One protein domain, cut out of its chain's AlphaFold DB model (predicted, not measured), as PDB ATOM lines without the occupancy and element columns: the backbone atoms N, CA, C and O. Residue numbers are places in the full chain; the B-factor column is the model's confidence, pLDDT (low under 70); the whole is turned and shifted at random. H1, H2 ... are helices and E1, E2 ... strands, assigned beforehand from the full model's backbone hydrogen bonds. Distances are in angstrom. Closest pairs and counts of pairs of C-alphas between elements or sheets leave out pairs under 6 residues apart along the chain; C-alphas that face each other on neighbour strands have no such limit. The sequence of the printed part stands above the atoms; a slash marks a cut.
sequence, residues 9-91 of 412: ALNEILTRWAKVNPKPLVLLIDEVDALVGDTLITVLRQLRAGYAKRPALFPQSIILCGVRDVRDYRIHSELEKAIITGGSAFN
ATOM      1  N   ALA A   9      23.012 -23.108 -25.419       87.81
ATOM      2  CA  ALA A   9      23.979 -23.555 -24.423       87.81
ATOM      3  C   ALA A   9      23.443 -24.675 -23.510       87.81
ATOM      4  O   ALA A   9      24.142 -25.665 -23.291       87.81
ATOM      5  N   LEU A  10      22.207 -24.552 -23.016       90.75
ATOM      6  CA  LEU A  10      21.585 -25.555 -22.148       90.75
ATOM      7  C   LEU A  10      21.383 -26.876 -22.898       90.75
ATOM      8  O   LEU A  10      21.712 -27.939 -22.372       90.75
ATOM      9  N   ASN A  11      20.898 -26.823 -24.142       91.69
ATOM     10  CA  ASN A  11      20.698 -28.030 -24.947       91.69
ATOM     11  C   ASN A  11      22.012 -28.795 -25.170       91.69
ATOM     12  O   ASN A  11      22.048 -30.019 -25.036       91.69
ATOM     13  N   GLU A  12      23.091 -28.078 -25.488       92.94
ATOM     14  CA  GLU A  12      24.406 -28.674 -25.730       92.94
ATOM     15  C   GLU A  12      24.996 -29.286 -24.454       92.94
ATOM     16  O   GLU A  12      25.514 -30.402 -24.492       92.94
ATOM     17  N   ILE A  13      24.876 -28.599 -23.311       93.94
ATOM     18  CA  ILE A  13      25.323 -29.121 -22.011       93.94
ATOM     19  C   ILE A  13      24.604 -30.432 -21.689       93.94
ATOM     20  O   ILE A  13      25.258 -31.438 -21.411       93.94
ATOM     21  N   LEU A  14      23.273 -30.454 -21.794       94.88
ATOM     22  CA  LEU A  14      22.471 -31.650 -21.530       94.88
ATOM     23  C   LEU A  14      22.775 -32.782 -22.522       94.88
ATOM     24  O   LEU A  14      22.819 -33.947 -22.130       94.88
ATOM     25  N   THR A  15      23.047 -32.443 -23.786       94.19
ATOM     26  CA  THR A  15      23.433 -33.419 -24.814       94.19
ATOM     27  C   THR A  15      24.764 -34.084 -24.473       94.19
ATOM     28  O   THR A  15      24.886 -35.310 -24.513       94.19
ATOM     29  N   ARG A  16      25.770 -33.286 -24.105       94.00
ATOM     30  CA  ARG A  16      27.086 -33.802 -23.714       94.00
ATOM     31  C   ARG A  16      27.006 -34.639 -22.451       94.00
ATOM     32  O   ARG A  16      27.621 -35.699 -22.411       94.00
ATOM     33  N   TRP A  17      26.239 -34.187 -21.461       94.56
ATOM     34  CA  TRP A  17      26.072 -34.909 -20.206       94.56
ATOM     35  C   TRP A  17      25.425 -36.277 -20.431       94.56
ATOM     36  O   TRP A  17      25.967 -37.282 -19.980       94.56
ATOM     37  N   ALA A  18      24.336 -36.342 -21.199       94.62
ATOM     38  CA  ALA A  18      23.701 -37.614 -21.534       94.62
ATOM     39  C   ALA A  18      24.650 -38.547 -22.306       94.62
ATOM     40  O   ALA A  18      24.729 -39.729 -21.990       94.62
ATOM     41  N   LYS A  19      25.434 -38.013 -23.254       93.75
ATOM     42  CA  LYS A  19      26.366 -38.806 -24.071       93.75
ATOM     43  C   LYS A  19      27.466 -39.496 -23.256       93.75
ATOM     44  O   LYS A  19      27.890 -40.588 -23.621       93.75
ATOM     45  N   VAL A  20      27.983 -38.838 -22.218       94.31
ATOM     46  CA  VAL A  20      29.080 -39.387 -21.398       94.31
ATOM     47  C   VAL A  20      28.583 -40.230 -20.227       94.31
ATOM     48  O   VAL A  20      29.386 -40.908 -19.588       94.31
ATOM     49  N   ASN A  21      27.285 -40.188 -19.922       91.19
ATOM     50  CA  ASN A  21      26.716 -40.930 -18.808       91.19
ATOM     51  C   ASN A  21      26.312 -42.343 -19.267       91.19
ATOM     52  O   ASN A  21      25.501 -42.475 -20.182       91.19
ATOM     53  N   PRO A  22      26.832 -43.416 -18.642       88.94
ATOM     54  CA  PRO A  22      26.472 -44.785 -19.014       88.94
ATOM     55  C   PRO A  22      25.023 -45.152 -18.657       88.94
ATOM     56  O   PRO A  22      24.527 -46.180 -19.117       88.94
ATOM     57  N   LYS A  23      24.346 -44.352 -17.820       91.44
ATOM     58  CA  LYS A  23      22.951 -44.560 -17.417       91.44
ATOM     59  C   LYS A  23      22.047 -43.456 -17.974       91.44
ATOM     60  O   LYS A  23      22.498 -42.315 -18.100       91.44
ATOM     61  N   PRO A  24      20.762 -43.756 -18.246       90.31
ATOM     62  CA  PRO A  24      19.805 -42.730 -18.627       90.31
ATOM     63  C   PRO A  24      19.687 -41.632 -17.567       90.31
ATOM     64  O   PRO A  24      19.639 -41.904 -16.368       90.31
ATOM     65  N   LEU A  25      19.640 -40.382 -18.027       94.06
ATOM     66  CA  LEU A  25      19.598 -39.205 -17.164       94.06
ATOM     67  C   LEU A  25      18.148 -38.784 -16.888       94.06
ATOM     68  O   LEU A  25      17.371 -38.593 -17.824       94.06
ATOM     69  N   VAL A  26      17.807 -38.583 -15.615       93.44
ATOM     70  CA  VAL A  26      16.565 -37.934 -15.171       93.44
ATOM     71  C   VAL A  26      16.939 -36.588 -14.559       93.44
ATOM     72  O   VAL A  26      17.794 -36.536 -13.679       93.44
ATOM     73  N   LEU A  27      16.338 -35.506 -15.054       93.44
ATOM     74  CA  LEU A  27      16.644 -34.140 -14.628       93.44
ATOM     75  C   LEU A  27      15.462 -33.546 -13.862       93.44
ATOM     76  O   LEU A  27      14.355 -33.500 -14.391       93.44
ATOM     77  N   LEU A  28      15.704 -33.060 -12.649       94.25
ATOM     78  CA  LEU A  28      14.755 -32.249 -11.889       94.25
ATOM     79  C   LEU A  28      15.268 -30.809 -11.926       94.25
ATOM     80  O   LEU A  28      16.412 -30.558 -11.550       94.25
ATOM     81  N   ILE A  29      14.452 -29.890 -12.433       92.00
ATOM     82  CA  ILE A  29      14.733 -28.452 -12.431       92.00
ATOM     83  C   ILE A  29      13.767 -27.828 -11.441       92.00
ATOM     84  O   ILE A  29      12.571 -27.763 -11.723       92.00
ATOM     85  N   ASP A  30      14.295 -27.429 -10.291       90.94
ATOM     86  CA  ASP A  30      13.520 -26.755  -9.257       90.94
ATOM     87  C   ASP A  30      13.410 -25.251  -9.516       90.94
ATOM     88  O   ASP A  30      14.221 -24.701 -10.268       90.94
ATOM     89  N   GLU A  31      12.394 -24.618  -8.929       86.88
ATOM     90  CA  GLU A  31      12.096 -23.182  -9.055       86.88
ATOM     91  C   GLU A  31      12.148 -22.677 -10.509       86.88
ATOM     92  O   GLU A  31      12.689 -21.612 -10.822       86.88
ATOM     93  N   VAL A  32      11.593 -23.453 -11.449       86.50
ATOM     94  CA  VAL A  32      11.574 -23.084 -12.878       86.50
ATOM     95  C   VAL A  32      10.871 -21.740 -13.111       86.50
ATOM     96  O   VAL A  32      11.111 -21.061 -14.107       86.50
ATOM     97  N   ASP A  33      10.012 -21.360 -12.173       77.12
ATOM     98  CA  ASP A  33       9.241 -20.135 -12.114       77.12
ATOM     99  C   ASP A  33      10.015 -18.909 -11.628       77.12
ATOM    100  O   ASP A  33       9.534 -17.788 -11.801       77.12
ATOM    101  N   ALA A  34      11.231 -19.090 -11.108       83.88
ATOM    102  CA  ALA A  34      12.175 -17.994 -10.914       83.88
ATOM    103  C   ALA A  34      12.664 -17.415 -12.256       83.88
ATOM    104  O   ALA A  34      13.109 -16.267 -12.324       83.88
ATOM    105  N   LEU A  35      12.574 -18.191 -13.344       85.12
ATOM    106  CA  LEU A  35      12.868 -17.709 -14.690       85.12
ATOM    107  C   LEU A  35      11.678 -16.904 -15.223       85.12
ATOM    108  O   LEU A  35      10.552 -17.393 -15.283       85.12
ATOM    109  N   VAL A  36      11.941 -15.684 -15.692       77.62
ATOM    110  CA  VAL A  36      10.911 -14.773 -16.211       77.62
ATOM    111  C   VAL A  36      11.144 -14.422 -17.679       77.62
ATOM    112  O   VAL A  36      12.268 -14.488 -18.182       77.62
ATOM    113  N   GLY A  37      10.068 -14.046 -18.375       79.94
ATOM    114  CA  GLY A  37      10.155 -13.482 -19.722       79.94
ATOM    115  C   GLY A  37      10.848 -14.403 -20.731       79.94
ATOM    116  O   GLY A  37      10.631 -15.619 -20.782       79.94
ATOM    117  N   ASP A  38      11.736 -13.801 -21.517       80.31
ATOM    118  CA  ASP A  38      12.479 -14.467 -22.586       80.31
ATOM    119  C   ASP A  38      13.438 -15.556 -22.078       80.31
ATOM    120  O   ASP A  38      13.742 -16.505 -22.810       80.31
ATOM    121  N   THR A  39      13.875 -15.497 -20.814       85.50
ATOM    122  CA  THR A  39      14.741 -16.526 -20.222       85.50
ATOM    123  C   THR A  39      14.007 -17.855 -20.061       85.50
ATOM    124  O   THR A  39      14.515 -18.890 -20.504       85.50
ATOM    125  N   LEU A  40      12.793 -17.839 -19.501       85.19
ATOM    126  CA  LEU A  40      11.969 -19.044 -19.365       85.19
ATOM    127  C   LEU A  40      11.639 -19.632 -20.743       85.19
ATOM    128  O   LEU A  40      11.817 -20.830 -20.969       85.19
ATOM    129  N   ILE A  41      11.245 -18.783 -21.698       81.50
ATOM    130  CA  ILE A  41      10.952 -19.202 -23.077       81.50
ATOM    131  C   ILE A  41      12.171 -19.886 -23.708       81.50
ATOM    132  O   ILE A  41      12.043 -20.955 -24.314       81.50
ATOM    133  N   THR A  42      13.356 -19.300 -23.547       86.06
ATOM    134  CA  THR A  42      14.611 -19.826 -24.093       86.06
ATOM    135  C   THR A  42      14.952 -21.194 -23.508       86.06
ATOM    136  O   THR A  42      15.315 -22.109 -24.254       86.06
ATOM    137  N   VAL A  43      14.784 -21.374 -22.195       89.31
ATOM    138  CA  VAL A  43      14.972 -22.674 -21.535       89.31
ATOM    139  C   VAL A  43      13.992 -23.707 -22.091       89.31
ATOM    140  O   VAL A  43      14.419 -24.761 -22.563       89.31
ATOM    141  N   LEU A  44      12.694 -23.394 -22.133       87.25
ATOM    142  CA  LEU A  44      11.665 -24.319 -22.622       87.25
ATOM    143  C   LEU A  44      11.891 -24.724 -24.090       87.25
ATOM    144  O   LEU A  44      11.814 -25.910 -24.425       87.25
ATOM    145  N   ARG A  45      12.258 -23.776 -24.963       85.94
ATOM    146  CA  ARG A  45      12.600 -24.051 -26.372       85.94
ATOM    147  C   ARG A  45      13.785 -25.010 -26.491       85.94
ATOM    148  O   ARG A  45      13.728 -25.952 -27.286       85.94
ATOM    149  N   GLN A  46      14.827 -24.817 -25.685       89.94
ATOM    150  CA  GLN A  46      16.001 -25.692 -25.675       89.94
ATOM    151  C   GLN A  46      15.682 -27.098 -25.162       89.94
ATOM    152  O   GLN A  46      16.157 -28.078 -25.744       89.94
ATOM    153  N   LEU A  47      14.853 -27.225 -24.124       90.44
ATOM    154  CA  LEU A  47      14.392 -28.527 -23.632       90.44
ATOM    155  C   LEU A  47      13.565 -29.264 -24.692       90.44
ATOM    156  O   LEU A  47      13.771 -30.460 -24.915       90.44
ATOM    157  N   ARG A  48      12.690 -28.541 -25.400       86.44
ATOM    158  CA  ARG A  48      11.899 -29.081 -26.512       86.44
ATOM    159  C   ARG A  48      12.774 -29.598 -27.648       86.44
ATOM    160  O   ARG A  48      12.564 -30.707 -28.127       86.44
ATOM    161  N   ALA A  49      13.762 -28.811 -28.072       88.06
ATOM    162  CA  ALA A  49      14.659 -29.174 -29.170       88.06
ATOM    163  C   ALA A  49      15.470 -30.451 -28.877       88.06
ATOM    164  O   ALA A  49      15.863 -31.168 -29.794       88.06
ATOM    165  N   GLY A  50      15.710 -30.761 -27.599       88.44
ATOM    166  CA  GLY A  50      16.386 -31.988 -27.177       88.44
ATOM    167  C   GLY A  50      15.496 -33.232 -27.145       88.44
ATOM    168  O   GLY A  50      16.020 -34.335 -27.018       88.44
ATOM    169  N   TYR A  51      14.174 -33.101 -27.286       86.44
ATOM    170  CA  TYR A  51      13.235 -34.219 -27.145       86.44
ATOM    171  C   TYR A  51      13.548 -35.394 -28.087       86.44
ATOM    172  O   TYR A  51      13.614 -36.537 -27.643       86.44
ATOM    173  N   ALA A  52      13.837 -35.116 -29.363       87.31
ATOM    174  CA  ALA A  52      14.135 -36.143 -30.368       87.31
ATOM    175  C   ALA A  52      15.474 -36.879 -30.143       87.31
ATOM    176  O   ALA A  52      15.742 -37.883 -30.793       87.31
ATOM    177  N   LYS A  53      16.326 -36.383 -29.236       89.44
ATOM    178  CA  LYS A  53      17.642 -36.964 -28.922       89.44
ATOM    179  C   LYS A  53      17.582 -37.990 -27.776       89.44
ATOM    180  O   LYS A  53      18.603 -38.589 -27.432       89.44
ATOM    181  N   ARG A  54      16.416 -38.176 -27.149       88.25
ATOM    182  CA  ARG A  54      16.226 -39.097 -26.018       88.25
ATOM    183  C   ARG A  54      16.223 -40.565 -26.474       88.25
ATOM    184  O   ARG A  54      15.763 -40.849 -27.575       88.25
ATOM    185  N   PRO A  55      16.665 -41.514 -25.625       87.06
ATOM    186  CA  PRO A  55      17.339 -41.306 -24.338       87.06
ATOM    187  C   PRO A  55      18.872 -41.174 -24.462       87.06
ATOM    188  O   PRO A  55      19.532 -40.859 -23.479       87.06
ATOM    189  N   ALA A  56      19.454 -41.426 -25.641       87.56
ATOM    190  CA  ALA A  56      20.902 -41.605 -25.802       87.56
ATOM    191  C   ALA A  56      21.721 -40.304 -25.724       87.56
ATOM    192  O   ALA A  56      22.877 -40.317 -25.312       87.56
ATOM    193  N   LEU A  57      21.147 -39.182 -26.161       92.31
ATOM    194  CA  LEU A  57      21.847 -37.904 -26.311       92.31
ATOM    195  C   LEU A  57      21.095 -36.753 -25.631       92.31
ATOM    196  O   LEU A  57      21.321 -35.594 -25.969       92.31
ATOM    197  N   PHE A  58      20.177 -37.046 -24.708       95.00
ATOM    198  CA  PHE A  58      19.459 -36.048 -23.906       95.00
ATOM    199  C   PHE A  58      18.783 -36.709 -22.691       95.00
ATOM    200  O   PHE A  58      18.485 -37.902 -22.782       95.00
ATOM    201  N   PRO A  59      18.488 -35.980 -21.587       94.31
ATOM    202  CA  PRO A  59      17.744 -36.529 -20.453       94.31
ATOM    203  C   PRO A  59      16.486 -37.298 -20.870       94.31
ATOM    204  O   PRO A  59      15.647 -36.761 -21.596       94.31
ATOM    205  N   GLN A  60      16.351 -38.536 -20.387       92.56
ATOM    206  CA  GLN A  60      15.203 -39.410 -20.638       92.56
ATOM    207  C   GLN A  60      13.909 -38.770 -20.124       92.56
ATOM    208  O   GLN A  60      12.904 -38.746 -20.837       92.56
ATOM    209  N   SER A  61      13.964 -38.197 -18.923       90.94
ATOM    210  CA  SER A  61      12.844 -37.510 -18.285       90.94
ATOM    211  C   SER A  61      13.314 -36.197 -17.682       90.94
ATOM    212  O   SER A  61      14.441 -36.091 -17.195       90.94
ATOM    213  N   ILE A  62      12.444 -35.191 -17.742       91.62
ATOM    214  CA  ILE A  62      12.677 -33.878 -17.151       91.62
ATOM    215  C   ILE A  62      11.439 -33.519 -16.342       91.62
ATOM    216  O   ILE A  62      10.333 -33.549 -16.880       91.62
ATOM    217  N   ILE A  63      11.640 -33.196 -15.072       91.44
ATOM    218  CA  ILE A  63      10.617 -32.701 -14.159       91.44
ATOM    219  C   ILE A  63      10.921 -31.223 -13.942       91.44
ATOM    220  O   ILE A  63      12.032 -30.869 -13.556       91.44
ATOM    221  N   LEU A  64       9.949 -30.372 -14.254       89.44
ATOM    222  CA  LEU A  64      10.011 -28.943 -13.974       89.44
ATOM    223  C   LEU A  64       9.155 -28.698 -12.734       89.44
ATOM    224  O   LEU A  64       7.944 -28.927 -12.790       89.44
ATOM    225  N   CYS A  65       9.782 -28.281 -11.639       88.12
ATOM    226  CA  CYS A  65       9.113 -27.938 -10.393       88.12
ATOM    227  C   CYS A  65       9.005 -26.413 -10.292       88.12
ATOM    228  O   CYS A  65       9.939 -25.692 -10.635       88.12
ATOM    229  N   GLY A  66       7.850 -25.932  -9.851       83.06
ATOM    230  CA  GLY A  66       7.562 -24.518  -9.637       83.06
ATOM    231  C   GLY A  66       6.219 -24.373  -8.929       83.06
ATOM    232  O   GLY A  66       5.470 -25.349  -8.815       83.06
ATOM    233  N   VAL A  67       5.907 -23.168  -8.458       75.75
ATOM    234  CA  VAL A  67       4.663 -22.897  -7.717       75.75
ATOM    235  C   VAL A  67       3.437 -22.958  -8.634       75.75
ATOM    236  O   VAL A  67       2.343 -23.283  -8.178       75.75
ATOM    237  N   ARG A  68       3.604 -22.692  -9.937       70.88
ATOM    238  CA  ARG A  68       2.530 -22.809 -10.938       70.88
ATOM    239  C   ARG A  68       2.893 -23.739 -12.073       70.88
ATOM    240  O   ARG A  68       4.063 -24.005 -12.355       70.88
ATOM    241  N   ASP A  69       1.863 -24.184 -12.786       71.31
ATOM    242  CA  ASP A  69       2.078 -24.871 -14.045       71.31
ATOM    243  C   ASP A  69       2.723 -23.909 -15.048       71.31
ATOM    244  O   ASP A  69       2.237 -22.804 -15.282       71.31
ATOM    245  N   VAL A  70       3.790 -24.364 -15.707       70.19
ATOM    246  CA  VAL A  70       4.447 -23.648 -16.808       70.19
ATOM    247  C   VAL A  70       3.465 -23.200 -17.906       70.19
ATOM    248  O   VAL A  70       3.759 -22.248 -18.618       70.19
ATOM    249  N   ARG A  71       2.294 -23.836 -18.045       63.62
ATOM    250  CA  ARG A  71       1.234 -23.440 -18.996       63.62
ATOM    251  C   ARG A  71       0.433 -22.208 -18.578       63.62
ATOM    252  O   ARG A  71      -0.098 -21.526 -19.454       63.62
ATOM    253  N   ASP A  72       0.367 -21.926 -17.283       62.56
ATOM    254  CA  ASP A  72      -0.429 -20.825 -16.734       62.56
ATOM    255  C   ASP A  72       0.330 -19.490 -16.802       62.56
ATOM    256  O   ASP A  72      -0.237 -18.417 -16.579       62.56
ATOM    257  N   TYR A  73       1.614 -19.523 -17.179       64.88
ATOM    258  CA  TYR A  73       2.390 -18.311 -17.406       64.88
ATOM    259  C   TYR A  73       1.929 -17.611 -18.681       64.88
ATOM    260  O   TYR A  73       2.115 -18.085 -19.803       64.88
ATOM    261  N   ARG A  74       1.394 -16.404 -18.501       58.31
ATOM    262  CA  ARG A  74       1.267 -15.407 -19.563       58.31
ATOM    263  C   ARG A  74       2.589 -14.659 -19.662       58.31
ATOM    264  O   ARG A  74       2.837 -13.731 -18.894       58.31
ATOM    265  N   ILE A  75       3.466 -15.101 -20.558       59.25
ATOM    266  CA  ILE A  75       4.800 -14.515 -20.676       59.25
ATOM    267  C   ILE A  75       4.743 -13.338 -21.647       59.25
ATOM    268  O   ILE A  75       4.414 -13.506 -22.821       59.25
ATOM    269  N   HIS A  76       5.089 -12.150 -21.162       54.00
ATOM    270  CA  HIS A  76       5.399 -11.016 -22.021       54.00
ATOM    271  C   HIS A  76       6.820 -11.201 -22.558       54.00
ATOM    272  O   HIS A  76       7.776 -11.189 -21.784       54.00
ATOM    273  N   SER A  77       6.951 -11.423 -23.865       55.66
ATOM    274  CA  SER A  77       8.256 -11.438 -24.527       55.66
ATOM    275  C   SER A  77       8.595 -10.020 -24.972       55.66
ATOM    276  O   SER A  77       7.842  -9.416 -25.742       55.66
ATOM    277  N   GLU A  78       9.715  -9.478 -24.492       59.94
ATOM    278  CA  GLU A  78      10.202  -8.167 -24.936       59.94
ATOM    279  C   GLU A  78      10.757  -8.261 -26.362       59.94
ATOM    280  O   GLU A  78      10.550  -7.354 -27.174       59.94
ATOM    281  N   LEU A  79      11.384  -9.397 -26.687       59.78
ATOM    282  CA  LEU A  79      11.908  -9.708 -28.016       59.78
ATOM    283  C   LEU A  79      10.805  -9.858 -29.071       59.78
ATOM    284  O   LEU A  79      10.928  -9.320 -30.172       59.78
ATOM    285  N   GLU A  80       9.718 -10.561 -28.748       58.00
ATOM    286  CA  GLU A  80       8.615 -10.819 -29.685       58.00
ATOM    287  C   GLU A  80       7.486  -9.772 -29.577       58.00
ATOM    288  O   GLU A  80       6.534  -9.818 -30.355       58.00
ATOM    289  N   LYS A  81       7.593  -8.805 -28.643       55.88
ATOM    290  CA  LYS A  81       6.602  -7.745 -28.349       55.88
ATOM    291  C   LYS A  81       5.159  -8.260 -28.249       55.88
ATOM    292  O   LYS A  81       4.209  -7.563 -28.607       55.88
ATOM    293  N   ALA A  82       4.991  -9.487 -27.768       52.75
ATOM    294  CA  ALA A  82       3.716 -10.186 -27.730       52.75
ATOM    295  C   ALA A  82       3.535 -10.925 -26.403       52.75
ATOM    296  O   ALA A  82       4.497 -11.349 -25.757       52.75
ATOM    297  N   ILE A  83       2.272 -11.088 -26.006       53.97
ATOM    298  CA  ILE A  83       1.898 -11.971 -24.903       53.97
ATOM    299  C   ILE A  83       1.863 -13.387 -25.465       53.97
ATOM    300  O   ILE A  83       0.983 -13.722 -26.260       53.97
ATOM    301  N   ILE A  84       2.812 -14.221 -25.060       57.41
ATOM    302  CA  ILE A  84       2.805 -15.634 -25.414       57.41
ATOM    303  C   ILE A  84       1.938 -16.354 -24.386       57.41
ATOM    304  O   ILE A  84       2.360 -16.617 -23.259       57.41
ATOM    305  N   THR A  85       0.709 -16.676 -24.781       52.16
ATOM    306  CA  THR A  85      -0.195 -17.552 -24.035       52.16
ATOM    307  C   THR A  85      -0.173 -18.947 -24.665       52.16
ATOM    308  O   THR A  85      -0.507 -19.110 -25.835       52.16
ATOM    309  N   GLY A  86       0.268 -19.970 -23.922       56.28
ATOM    310  CA  GLY A  86       0.071 -21.378 -24.311       56.28
ATOM    311  C   GLY A  86       0.579 -21.788 -25.708       56.28
ATOM    312  O   GLY A  86      -0.088 -22.543 -26.411       56.28
ATOM    313  N   GLY A  87       1.746 -21.296 -26.133       53.78
ATOM    314  CA  GLY A  87       2.331 -21.578 -27.450       53.78
ATOM    315  C   GLY A  87       3.168 -22.867 -27.567       53.78
ATOM    316  O   GLY A  87       3.419 -23.595 -26.612       53.78
ATOM    317  N   SER A  88       3.699 -23.103 -28.772       54.34
ATOM    318  CA  SER A  88       4.523 -24.264 -29.163       54.34
ATOM    319  C   SER A  88       5.693 -24.574 -28.198       54.34
ATOM    320  O   SER A  88       6.082 -25.735 -28.048       54.34
ATOM    321  N   ALA A  89       6.262 -23.562 -27.529       55.72
ATOM    322  CA  ALA A  89       7.348 -23.725 -26.554       55.72
ATOM    323  C   ALA A  89       6.929 -24.493 -25.284       55.72
ATOM    324  O   ALA A  89       7.787 -25.074 -24.630       55.72
ATOM    325  N   PHE A  90       5.631 -24.557 -24.976       59.44
ATOM    326  CA  PHE A  90       5.082 -25.255 -23.807       59.44
ATOM    327  C   PHE A  90       4.712 -26.722 -24.088       59.44
ATOM    328  O   PHE A  90       4.415 -27.479 -23.160       59.44
ATOM    329  N   ASN A  91       4.819 -27.177 -25.346       63.19
ATOM    330  CA  ASN A  91       4.650 -28.582 -25.751       63.19
ATOM    331  C   ASN A  91       5.883 -29.443 -25.398       63.19
ATOM    332  O   ASN A  91       6.395 -30.196 -26.223       63.19
TER     333      ASN A  91
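Overview. This is residues 9 to 91 of the 412 residues of the protein "ATP-binding protein" of Gammaproteobacteria bacterium (UniProt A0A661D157). Two helices run along one side of an elongated model, the start of H1 meeting the later part of H2, and along the other side two short parallel strands, E1 and E2, lie next to each other. A small hairpin of E3 and E4 makes the far end, near the start of H2. The printed part has 83 residues, with H1, E1, H2, E2, E3 and E4 in that order; the class is mixed, helices and strands, with under half of the residues in named elements. It is compact, with a radius of gyration of the C-alphas of 13.5 A, and spans 42 by 24 by 17 A.

Along the chain. H1, residues 9 to 20, begins at C-alpha 9 at (23.979, -23.555, -24.423) and is 16.9 A long. E1 is residues 26 to 29. H2, residues 37 to 49, is 18.9 A long from C-alpha 37 at (10.155, -13.482, -19.722). E2 is residues 61 to 64 and E3 residues 75 to 77. E4, residues 82 to 84, ends at C-alpha 84 at (2.805, -15.634, -25.414).

Arrangement. H1 touches H2 with residues 10 to 11 alone; their closest C-alphas, of Asn 11 and Gln 46, are 5.3 A apart. They run the same way at a shallow tilt of 33 degrees, only just short of steep. In both helices every O i to N i+4 pair is within hydrogen-bond range. E1, H2 and E2 form a strand-helix-strand unit, two parallel neighbour strands with a helix between them in the chain, and its crossover is right-handed. N 29 and O 63 are 2.8 A apart, within hydrogen-bond range. The closest C-alphas of H2 and E3, of Gly 37 and Ile 75, are 5.5 A apart. E3 and E4 are an antiparallel hairpin, with N 84 and O 75 within hydrogen-bond range at 2.8 A. H1 and E3 are apart.

Size, cuts and confidence. The two C-alphas farthest apart, of Pro 22 and Lys 81, are 43.1 A apart. The printed part has no cut. The link from H2 to E2, 11 residues, is long. Mean pLDDT of the printed part is 80.4, and residues 71 to 91 are under 70.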